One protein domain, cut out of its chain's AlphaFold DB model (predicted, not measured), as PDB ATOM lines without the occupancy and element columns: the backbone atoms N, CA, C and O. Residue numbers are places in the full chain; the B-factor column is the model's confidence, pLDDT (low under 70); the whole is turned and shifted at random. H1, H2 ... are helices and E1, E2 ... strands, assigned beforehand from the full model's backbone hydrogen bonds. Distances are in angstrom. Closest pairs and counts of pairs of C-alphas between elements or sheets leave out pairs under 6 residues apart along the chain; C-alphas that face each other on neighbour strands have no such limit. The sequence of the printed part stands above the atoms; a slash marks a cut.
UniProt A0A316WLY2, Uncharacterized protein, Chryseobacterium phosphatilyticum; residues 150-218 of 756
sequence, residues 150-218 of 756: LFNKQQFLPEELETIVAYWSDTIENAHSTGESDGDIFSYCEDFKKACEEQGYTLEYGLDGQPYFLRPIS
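Overview. This is residues 150 to 218 of the 756 residues of an uncharacterized protein of Chryseobacterium phosphatilyticum (UniProt A0A316WLY2). A long helical hairpin, H1 and H2 side by side with their lines only 1 degrees from each other and running opposite ways, has a small two-stranded hairpin, E1 and E2, packed along H2. After H2 the printed part folds back into E1, the strand nearer to H2, and E2 follows on the far side of E1, while H1 stays away from both strands. The printed part has 69 residues, with two named helices followed by two named strands, in the order H1, H2, E1, E2; the sheet has the order E1, E2 and is antiparallel, and the class is mixed, helices and strands. The whole is compact, with a radius of gyration of the C-alphas of 11.8 A, and its outline is elongated, spanning 34 by 19 by 19 A.

Arrangement. Begin at Leu 150 and pass residues 150 to 158, which hold no named element, to reach H1, residues 159 to 178. Go on to H2, residues 182 to 197, and you find a helical hairpin: the two touch, with 14 pairs of C-alphas within 8 A. Look for their closest C-alphas at Trp 168 and Phe 192, 5.9 A apart. Their lines stand at a shallow tilt of 1 degrees, and they run opposite ways. Of the O i to N i+4 pairs, 15 of 16 in H1 and 11 of 12 in H2 are within hydrogen-bond range. Next comes E1, residues 201 to 205, which has 7 pairs of C-alphas within 8 A of H2; the closest are those of Cys 196 and Thr 202, 5.8 A apart. E2, residues 211 to 216, makes a hairpin with E1, antiparallel at 159 degrees. Check N 202 and O 215, at 2.8 A, and N 212 and O 204, at 2.9 A, both within hydrogen-bond range. H1 is apart from E1 and from E2.

Along the chain. Find C-alpha 159 at (20.870, 65.949, 36.854); from there H1 runs 28.9 A to C-alpha 178 at (48.497, 65.574, 45.388). H2 starts at C-alpha 182 and runs 23.0 A to C-alpha 197. E1 spans 14.0 A from C-alpha 201 to C-alpha 205. E2 spans 14.5 A and ends at C-alpha 216, at (18.380, 76.314, 46.337).

Size, cuts and confidence. The two C-alphas farthest apart are those of Gly 179 and Ser 218, at 36.6 A. The printed part has no cut, and the links H1 to H2, H2 to E1 and E1 to E2 are tight. The mean pLDDT of the printed part is 91.1, and no printed residue is under 70.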
ATOM      1  N   LEU A 150      20.870  68.552  49.822       96.25
ATOM      2  CA  LEU A 150      20.900  67.664  48.665       96.25
ATOM      3  C   LEU A 150      22.112  66.721  48.647       96.25
ATOM      4  O   LEU A 150      22.027  65.681  47.993       96.25
ATOM      5  N   PHE A 151      23.185  66.992  49.403       95.50
ATOM      6  CA  PHE A 151      24.255  66.003  49.602       95.50
ATOM      7  C   PHE A 151      23.751  64.769  50.365       95.50
ATOM      8  O   PHE A 151      24.088  63.639  50.010       95.50
ATOM      9  N   ASN A 152      22.890  64.979  51.365       92.94
ATOM     10  CA  ASN A 152      22.259  63.920  52.161       92.94
ATOM     11  C   ASN A 152      20.988  63.352  51.501       92.94
ATOM     12  O   ASN A 152      20.514  62.276  51.872       92.94
ATOM     13  N   LYS A 153      20.419  64.077  50.532       94.00
ATOM     14  CA  LYS A 153      19.127  63.798  49.888       94.00
ATOM     15  C   LYS A 153      19.283  63.642  48.367       94.00
ATOM     16  O   LYS A 153      18.512  64.214  47.598       94.00
ATOM     17  N   GLN A 154      20.275  62.854  47.936       92.06
ATOM     18  CA  GLN A 154      20.691  62.699  46.529       92.06
ATOM     19  C   GLN A 154      19.542  62.403  45.548       92.06
ATOM     20  O   GLN A 154      19.582  62.857  44.412       92.06
ATOM     21  N   GLN A 155      18.474  61.719  45.972       92.56
ATOM     22  CA  GLN A 155      17.294  61.460  45.134       92.56
ATOM     23  C   GLN A 155      16.492  62.718  44.729       92.56
ATOM     24  O   GLN A 155      15.566  62.618  43.926       92.56
ATOM     25  N   PHE A 156      16.820  63.886  45.290       94.81
ATOM     26  CA  PHE A 156      16.270  65.194  44.922       94.81
ATOM     27  C   PHE A 156      17.279  66.092  44.185       94.81
ATOM     28  O   PHE A 156      16.933  67.223  43.837       94.81
ATOM     29  N   LEU A 157      18.508  65.618  43.959       95.88
ATOM     30  CA  LEU A 157      19.552  66.358  43.256       95.88
ATOM     31  C   LEU A 157      19.201  66.454  41.754       95.88
ATOM     32  O   LEU A 157      18.927  65.424  41.137       95.88
ATOM     33  N   PRO A 158      19.174  67.655  41.142       95.00
ATOM     34  CA  PRO A 158      18.988  67.791  39.695       95.00
ATOM     35  C   PRO A 158      20.149  67.171  38.906       95.00
ATOM     36  O   PRO A 158      21.299  67.286  39.327       95.00
ATOM     37  N   GLU A 159      19.872  66.593  37.733       93.94
ATOM     38  CA  GLU A 159      20.870  65.949  36.854       93.94
ATOM     39  C   GLU A 159      21.985  66.931  36.428       93.94
ATOM     40  O   GLU A 159      23.171  66.584  36.365       93.94
ATOM     41  N   GLU A 160      21.627  68.201  36.213       92.31
ATOM     42  CA  GLU A 160      22.574  69.277  35.913       92.31
ATOM     43  C   GLU A 160      23.523  69.559  37.090       92.31
ATOM     44  O   GLU A 160      24.697  69.871  36.885       92.31
ATOM     45  N   LEU A 161      23.027  69.425  38.324       95.88
ATOM     46  CA  LEU A 161      23.781  69.685  39.549       95.88
ATOM     47  C   LEU A 161      24.609  68.465  39.974       95.88
ATOM     48  O   LEU A 161      25.722  68.640  40.460       95.88
ATOM     49  N   GLU A 162      24.127  67.244  39.724       95.44
ATOM     50  CA  GLU A 162      24.853  65.986  39.951       95.44
ATOM     51  C   GLU A 162      26.193  65.965  39.202       95.44
ATOM     52  O   GLU A 162      27.233  65.652  39.784       95.44
ATOM     53  N   THR A 163      26.196  66.409  37.941       95.00
ATOM     54  CA  THR A 163      27.421  66.511  37.127       95.00
ATOM     55  C   THR A 163      28.430  67.509  37.718       95.00
ATOM     56  O   THR A 163      29.636  67.256  37.706       95.00
ATOM     57  N   ILE A 164      27.946  68.637  38.253       96.69
ATOM     58  CA  ILE A 164      28.778  69.676  38.882       96.69
ATOM     59  C   ILE A 164      29.353  69.165  40.208       96.69
ATOM     60  O   ILE A 164      30.555  69.284  40.437       96.69
ATOM     61  N   VAL A 165      28.511  68.561  41.052       95.75
ATOM     62  CA  VAL A 165      28.902  67.981  42.342       95.75
ATOM     63  C   VAL A 165      29.972  66.909  42.150       95.75
ATOM     64  O   VAL A 165      31.004  66.977  42.813       95.75
ATOM     65  N   ALA A 166      29.778  65.970  41.218       94.88
ATOM     66  CA  ALA A 166      30.753  64.916  40.938       94.88
ATOM     67  C   ALA A 166      32.113  65.484  40.490       94.88
ATOM     68  O   ALA A 166      33.142  65.154  41.077       94.88
ATOM     69  N   TYR A 167      32.119  66.393  39.507       95.69
ATOM     70  CA  TYR A 167      33.350  66.999  38.986       95.69
ATOM     71  C   TYR A 167      34.164  67.728  40.064       95.69
ATOM     72  O   TYR A 167      35.386  67.566  40.141       95.69
ATOM     73  N   TRP A 168      33.507  68.536  40.897       94.88
ATOM     74  CA  TRP A 168      34.203  69.315  41.918       94.88
ATOM     75  C   TRP A 168      34.605  68.488  43.138       94.88
ATOM     76  O   TRP A 168      35.677  68.736  43.686       94.88
ATOM     77  N   SER A 169      33.822  67.471  43.509       90.81
ATOM     78  CA  SER A 169      34.195  66.525  44.571       90.81
ATOM     79  C   SER A 169      35.472  65.768  44.196       90.81
ATOM     80  O   SER A 169      36.439  65.794  44.957       90.81
ATOM     81  N   ASP A 170      35.528  65.212  42.978       91.25
ATOM     82  CA  ASP A 170      36.735  64.579  42.430       91.25
ATOM     83  C   ASP A 170      37.914  65.568  42.388       91.25
ATOM     84  O   ASP A 170      39.043  65.214  42.726       91.25
ATOM     85  N   THR A 171      37.683  66.818  41.973       90.69
ATOM     86  CA  THR A 171      38.746  67.834  41.865       90.69
ATOM     87  C   THR A 171      39.349  68.169  43.235       90.69
ATOM     88  O   THR A 171      40.572  68.184  43.375       90.69
ATOM     89  N   ILE A 172      38.511  68.366  44.257       87.62
ATOM     90  CA  ILE A 172      38.940  68.683  45.627       87.62
ATOM     91  C   ILE A 172      39.643  67.476  46.277       87.62
ATOM     92  O   ILE A 172      40.728  67.633  46.842       87.62
ATOM     93  N   GLU A 173      39.108  66.256  46.143       86.88
ATOM     94  CA  GLU A 173      39.740  65.040  46.690       86.88
ATOM     95  C   GLU A 173      41.118  64.763  46.055       86.88
ATOM     96  O   GLU A 173      42.075  64.385  46.745       86.88
ATOM     97  N   ASN A 174      41.261  65.016  44.749       87.62
ATOM     98  CA  ASN A 174      42.549  64.905  44.068       87.62
ATOM     99  C   ASN A 174      43.546  65.987  44.521       87.62
ATOM    100  O   ASN A 174      44.708  65.646  44.731       87.62
ATOM    101  N   ALA A 175      43.117  67.236  44.742       84.50
ATOM    102  CA  ALA A 175      43.977  68.311  45.254       84.50
ATOM    103  C   ALA A 175      44.533  67.998  46.661       84.50
ATOM    104  O   ALA A 175      45.738  68.117  46.907       84.50
ATOM    105  N   HIS A 176      43.686  67.486  47.565       80.25
ATOM    106  CA  HIS A 176      44.134  66.967  48.865       80.25
ATOM    107  C   HIS A 176      45.149  65.819  48.719       80.25
ATOM    108  O   HIS A 176      46.108  65.727  49.488       80.25
ATOM    109  N   SER A 177      44.957  64.943  47.728       82.06
ATOM    110  CA  SER A 177      45.800  63.762  47.502       82.06
ATOM    111  C   SER A 177      47.153  64.075  46.848       82.06
ATOM    112  O   SER A 177      48.118  63.332  47.052       82.06
ATOM    113  N   THR A 178      47.256  65.153  46.064       82.00
ATOM    114  CA  THR A 178      48.497  65.574  45.388       82.00
ATOM    115  C   THR A 178      49.398  66.453  46.255       82.00
ATOM    116  O   THR A 178      50.572  66.628  45.917       82.00
ATOM    117  N   GLY A 179      48.897  66.954  47.389       77.06
ATOM    118  CA  GLY A 179      49.642  67.851  48.273       77.06
ATOM    119  C   GLY A 179      49.782  69.264  47.705       77.06
ATOM    120  O   GLY A 179      50.805  69.917  47.935       77.06
ATOM    121  N   GLU A 180      48.780  69.717  46.945       76.94
ATOM    122  CA  GLU A 180      48.608  71.136  46.625       76.94
ATOM    123  C   GLU A 180      48.416  71.952  47.912       76.94
ATOM    124  O   GLU A 180      48.138  71.402  48.982       76.94
ATOM    125  N   SER A 181      48.674  73.261  47.858       74.81
ATOM    126  CA  SER A 181      48.655  74.058  49.084       74.81
ATOM    127  C   SER A 181      47.219  74.297  49.551       74.81
ATOM    128  O   SER A 181      46.311  74.402  48.729       74.81
ATOM    129  N   ASP A 182      47.009  74.465  50.861       70.25
ATOM    130  CA  ASP A 182      45.678  74.759  51.422       70.25
ATOM    131  C   ASP A 182      44.991  75.946  50.706       70.25
ATOM    132  O   ASP A 182      43.774  75.977  50.558       70.25
ATOM    133  N   GLY A 183      45.776  76.915  50.211       71.38
ATOM    134  CA  GLY A 183      45.274  78.064  49.452       71.38
ATOM    135  C   GLY A 183      44.732  77.734  48.055       71.38
ATOM    136  O   GLY A 183      43.869  78.464  47.570       71.38
ATOM    137  N   ASP A 184      45.197  76.654  47.426       76.00
ATOM    138  CA  ASP A 184      44.700  76.184  46.127       76.00
ATOM    139  C   ASP A 184      43.352  75.459  46.305       76.00
ATOM    140  O   ASP A 184      42.404  75.714  45.561       76.00
ATOM    141  N   ILE A 185      43.215  74.662  47.375       81.56
ATOM    142  CA  ILE A 185      41.970  73.959  47.739       81.56
ATOM    143  C   ILE A 185      40.818  74.949  47.966       81.56
ATOM    144  O   ILE A 185      39.749  74.791  47.374       81.56
ATOM    145  N   PHE A 186      41.034  76.024  48.735       85.62
ATOM    146  CA  PHE A 186      40.002  77.055  48.926       85.62
ATOM    147  C   PHE A 186      39.621  77.786  47.624       85.62
ATOM    148  O   PHE A 186      38.494  78.266  47.514       85.62
ATOM    149  N   SER A 187      40.505  77.842  46.618       90.50
ATOM    150  CA  SER A 187      40.145  78.371  45.295       90.50
ATOM    151  C   SER A 187      39.153  77.454  44.575       90.50
ATOM    152  O   SER A 187      38.183  77.947  44.002       90.50
ATOM    153  N   TYR A 188      39.346  76.132  44.643       91.75
ATOM    154  CA  TYR A 188      38.393  75.163  44.087       91.75
ATOM    155  C   TYR A 188      37.050  75.182  44.827       91.75
ATOM    156  O   TYR A 188      36.006  75.041  44.194       91.75
ATOM    157  N   CYS A 189      37.052  75.427  46.141       93.44
ATOM    158  CA  CYS A 189      35.826  75.621  46.914       93.44
ATOM    159  C   CYS A 189      34.992  76.816  46.394       93.44
ATOM    160  O   CYS A 189      33.782  76.687  46.174       93.44
ATOM    161  N   GLU A 190      35.617  77.972  46.155       93.75
ATOM    162  CA  GLU A 190      34.926  79.148  45.597       93.75
ATOM    163  C   GLU A 190      34.408  78.890  44.170       93.75
ATOM    164  O   GLU A 190      33.254  79.208  43.869       93.75
ATOM    165  N   ASP A 191      35.202  78.251  43.302       95.81
ATOM    166  CA  ASP A 191      34.776  77.922  41.933       95.81
ATOM    167  C   ASP A 191      33.628  76.889  41.899       95.81
ATOM    168  O   ASP A 191      32.684  77.051  41.119       95.81
ATOM    169  N   PHE A 192      33.640  75.875  42.773       96.94
ATOM    170  CA  PHE A 192      32.535  74.917  42.919       96.94
ATOM    171  C   PHE A 192      31.260  75.604  43.412       96.94
ATOM    172  O   PHE A 192      30.197  75.450  42.803       96.94
ATOM    173  N   LYS A 193      31.354  76.430  44.461       97.19
ATOM    174  CA  LYS A 193      30.197  77.174  44.973       97.19
ATOM    175  C   LYS A 193      29.602  78.064  43.887       97.19
ATOM    176  O   LYS A 193      28.392  78.038  43.677       97.19
ATOM    177  N   LYS A 194      30.443  78.786  43.148       97.44
ATOM    178  CA  LYS A 194      30.018  79.617  42.021       97.44
ATOM    179  C   LYS A 194      29.346  78.799  40.909       97.44
ATOM    180  O   LYS A 194      28.337  79.243  40.368       97.44
ATOM    181  N   ALA A 195      29.854  77.608  40.586       97.38
ATOM    182  CA  ALA A 195      29.226  76.720  39.606       97.38
ATOM    183  C   ALA A 195      27.819  76.265  40.045       97.38
ATOM    184  O   ALA A 195      26.914  76.193  39.214       97.38
ATOM    185  N   CYS A 196      27.604  76.023  41.344       97.31
ATOM    186  CA  CYS A 196      26.267  75.801  41.899       97.31
ATOM    187  C   CYS A 196      25.394  77.067  41.847       97.31
ATOM    188  O   CYS A 196      24.223  76.975  41.472       97.31
ATOM    189  N   GLU A 197      25.950  78.246  42.150       96.94
ATOM    190  CA  GLU A 197      25.215  79.522  42.123       96.94
ATOM    191  C   GLU A 197      24.737  79.888  40.712       96.94
ATOM    192  O   GLU A 197      23.619  80.380  40.547       96.94
ATOM    193  N   GLU A 198      25.515  79.556  39.678       97.44
ATOM    194  CA  GLU A 198      25.114  79.679  38.270       97.44
ATOM    195  C   GLU A 198      23.929  78.760  37.890       97.44
ATOM    196  O   GLU A 198      23.215  79.067  36.936       97.44
ATOM    197  N   GLN A 199      23.666  77.689  38.654       97.44
ATOM    198  CA  GLN A 199      22.466  76.839  38.535       97.44
ATOM    199  C   GLN A 199      21.336  77.214  39.515       97.44
ATOM    200  O   GLN A 199      20.306  76.543  39.546       97.44
ATOM    201  N   GLY A 200      21.500  78.268  40.325       97.19
ATOM    202  CA  GLY A 200      20.510  78.686  41.325       97.19
ATOM    203  C   GLY A 200      20.619  77.989  42.688       97.19
ATOM    204  O   GLY A 200      19.709  78.124  43.506       97.19
ATOM    205  N   TYR A 201      21.718  77.280  42.962       97.88
ATOM    206  CA  TYR A 201      21.977  76.571  44.222       97.88
ATOM    207  C   TYR A 201      23.139  77.201  44.994       97.88
ATOM    208  O   TYR A 201      24.002  77.856  44.431       97.88
ATOM    209  N   THR A 202      23.186  77.005  46.303       97.62
ATOM    210  CA  THR A 202      24.297  77.435  47.153       97.62
ATOM    211  C   THR A 202      24.647  76.335  48.144       97.62
ATOM    212  O   THR A 202      23.850  75.434  48.402       97.62
ATOM    213  N   LEU A 203      25.860  76.409  48.676       97.06
ATOM    214  CA  LEU A 203      26.425  75.474  49.637       97.06
ATOM    215  C   LEU A 203      27.404  76.220  50.553       97.06
ATOM    216  O   LEU A 203      27.796  77.361  50.276       97.06
ATOM    217  N   GLU A 204      27.772  75.586  51.657       94.81
ATOM    218  CA  GLU A 204      28.733  76.088  52.641       94.81
ATOM    219  C   GLU A 204      29.910  75.111  52.783       94.81
ATOM    220  O   GLU A 204      29.847  73.992  52.278       94.81
ATOM    221  N   TYR A 205      31.000  75.541  53.426       92.38
ATOM    222  CA  TYR A 205      32.220  74.743  53.581       92.38
ATOM    223  C   TYR A 205      32.671  74.643  55.030       92.38
ATOM    224  O   TYR A 205      32.600  75.613  55.794       92.38
ATOM    225  N   GLY A 206      33.175  73.466  55.398       86.75
ATOM    226  CA  GLY A 206      33.905  73.249  56.638       86.75
ATOM    227  C   GLY A 206      35.274  73.931  56.611       86.75
ATOM    228  O   GLY A 206      35.779  74.339  55.564       86.75
ATOM    229  N   LEU A 207      35.919  74.028  57.778       83.06
ATOM    230  CA  LEU A 207      37.305  74.519  57.879       83.06
ATOM    231  C   LEU A 207      38.327  73.584  57.202       83.06
ATOM    232  O   LEU A 207      39.481  73.962  57.027       83.06
ATOM    233  N   ASP A 208      37.900  72.373  56.860       83.12
ATOM    234  CA  ASP A 208      38.613  71.334  56.121       83.12
ATOM    235  C   ASP A 208      38.331  71.353  54.607       83.12
ATOM    236  O   ASP A 208      38.903  70.546  53.880       83.12
ATOM    237  N   GLY A 209      37.468  72.259  54.127       84.69
ATOM    238  CA  GLY A 209      37.056  72.333  52.725       84.69
ATOM    239  C   GLY A 209      35.933  71.365  52.335       84.69
ATOM    240  O   GLY A 209      35.556  71.337  51.164       84.69
ATOM    241  N   GLN A 210      35.352  70.602  53.274       88.75
ATOM    242  CA  GLN A 210      34.219  69.726  52.953       88.75
ATOM    243  C   GLN A 210      32.939  70.542  52.700       88.75
ATOM    244  O   GLN A 210      32.585  71.378  53.537       88.75
ATOM    245  N   PRO A 211      32.237  70.330  51.572       93.81
ATOM    246  CA  PRO A 211      30.995  71.030  51.268       93.81
ATOM    247  C   PRO A 211      29.819  70.452  52.073       93.81
ATOM    248  O   PRO A 211      29.716  69.241  52.252       93.81
ATOM    249  N   TYR A 212      28.903  71.312  52.520       94.81
ATOM    250  CA  TYR A 212      27.663  70.927  53.204       94.81
ATOM    251  C   TYR A 212      26.499  71.884  52.874       94.81
ATOM    252  O   TYR A 212      26.703  72.975  52.331       94.81
ATOM    253  N   PHE A 213      25.263  71.477  53.186       95.62
ATOM    254  CA  PHE A 213      24.023  72.237  52.951       95.62
ATOM    255  C   PHE A 213      23.814  72.656  51.486       95.62
ATOM    256  O   PHE A 213      23.513  73.823  51.216       95.62
ATOM    257  N   LEU A 214      23.943  71.733  50.527       97.44
ATOM    258  CA  LEU A 214      23.625  72.031  49.127       97.44
ATOM    259  C   LEU A 214      22.116  72.239  48.969       97.44
ATOM    260  O   LEU A 214      21.333  71.309  49.139       97.44
ATOM    261  N   ARG A 215      21.700  73.465  48.642       97.12
ATOM    262  CA  ARG A 215      20.288  73.885  48.664       97.12
ATOM    263  C   ARG A 215      19.995  74.991  47.642       97.12
ATOM    264  O   ARG A 215      20.921  75.701  47.257       97.12
ATOM    265  N   PRO A 216      18.740  75.186  47.199       97.50
ATOM    266  CA  PRO A 216      18.380  76.314  46.337       97.50
ATOM    267  C   PRO A 216      18.722  77.667  46.980       97.50
ATOM    268  O   PRO A 216      18.666  77.801  48.201       97.50
ATOM    269  N   ILE A 217      19.019  78.696  46.184       94.94
ATOM    270  CA  ILE A 217      19.228  80.071  46.681       94.94
ATOM    271  C   ILE A 217      17.896  80.713  47.093       94.94
ATOM    272  O   ILE A 217      17.839  81.468  48.065       94.94
ATOM    273  N   SER A 218      16.816  80.433  46.358       93.44
ATOM    274  CA  SER A 218      15.498  81.009  46.628       93.44
ATOM    275  C   SER A 218      14.831  80.343  47.831       93.44
ATOM    276  O   SER A 218      14.625  79.129  47.838       93.44
TER     277      SER A 218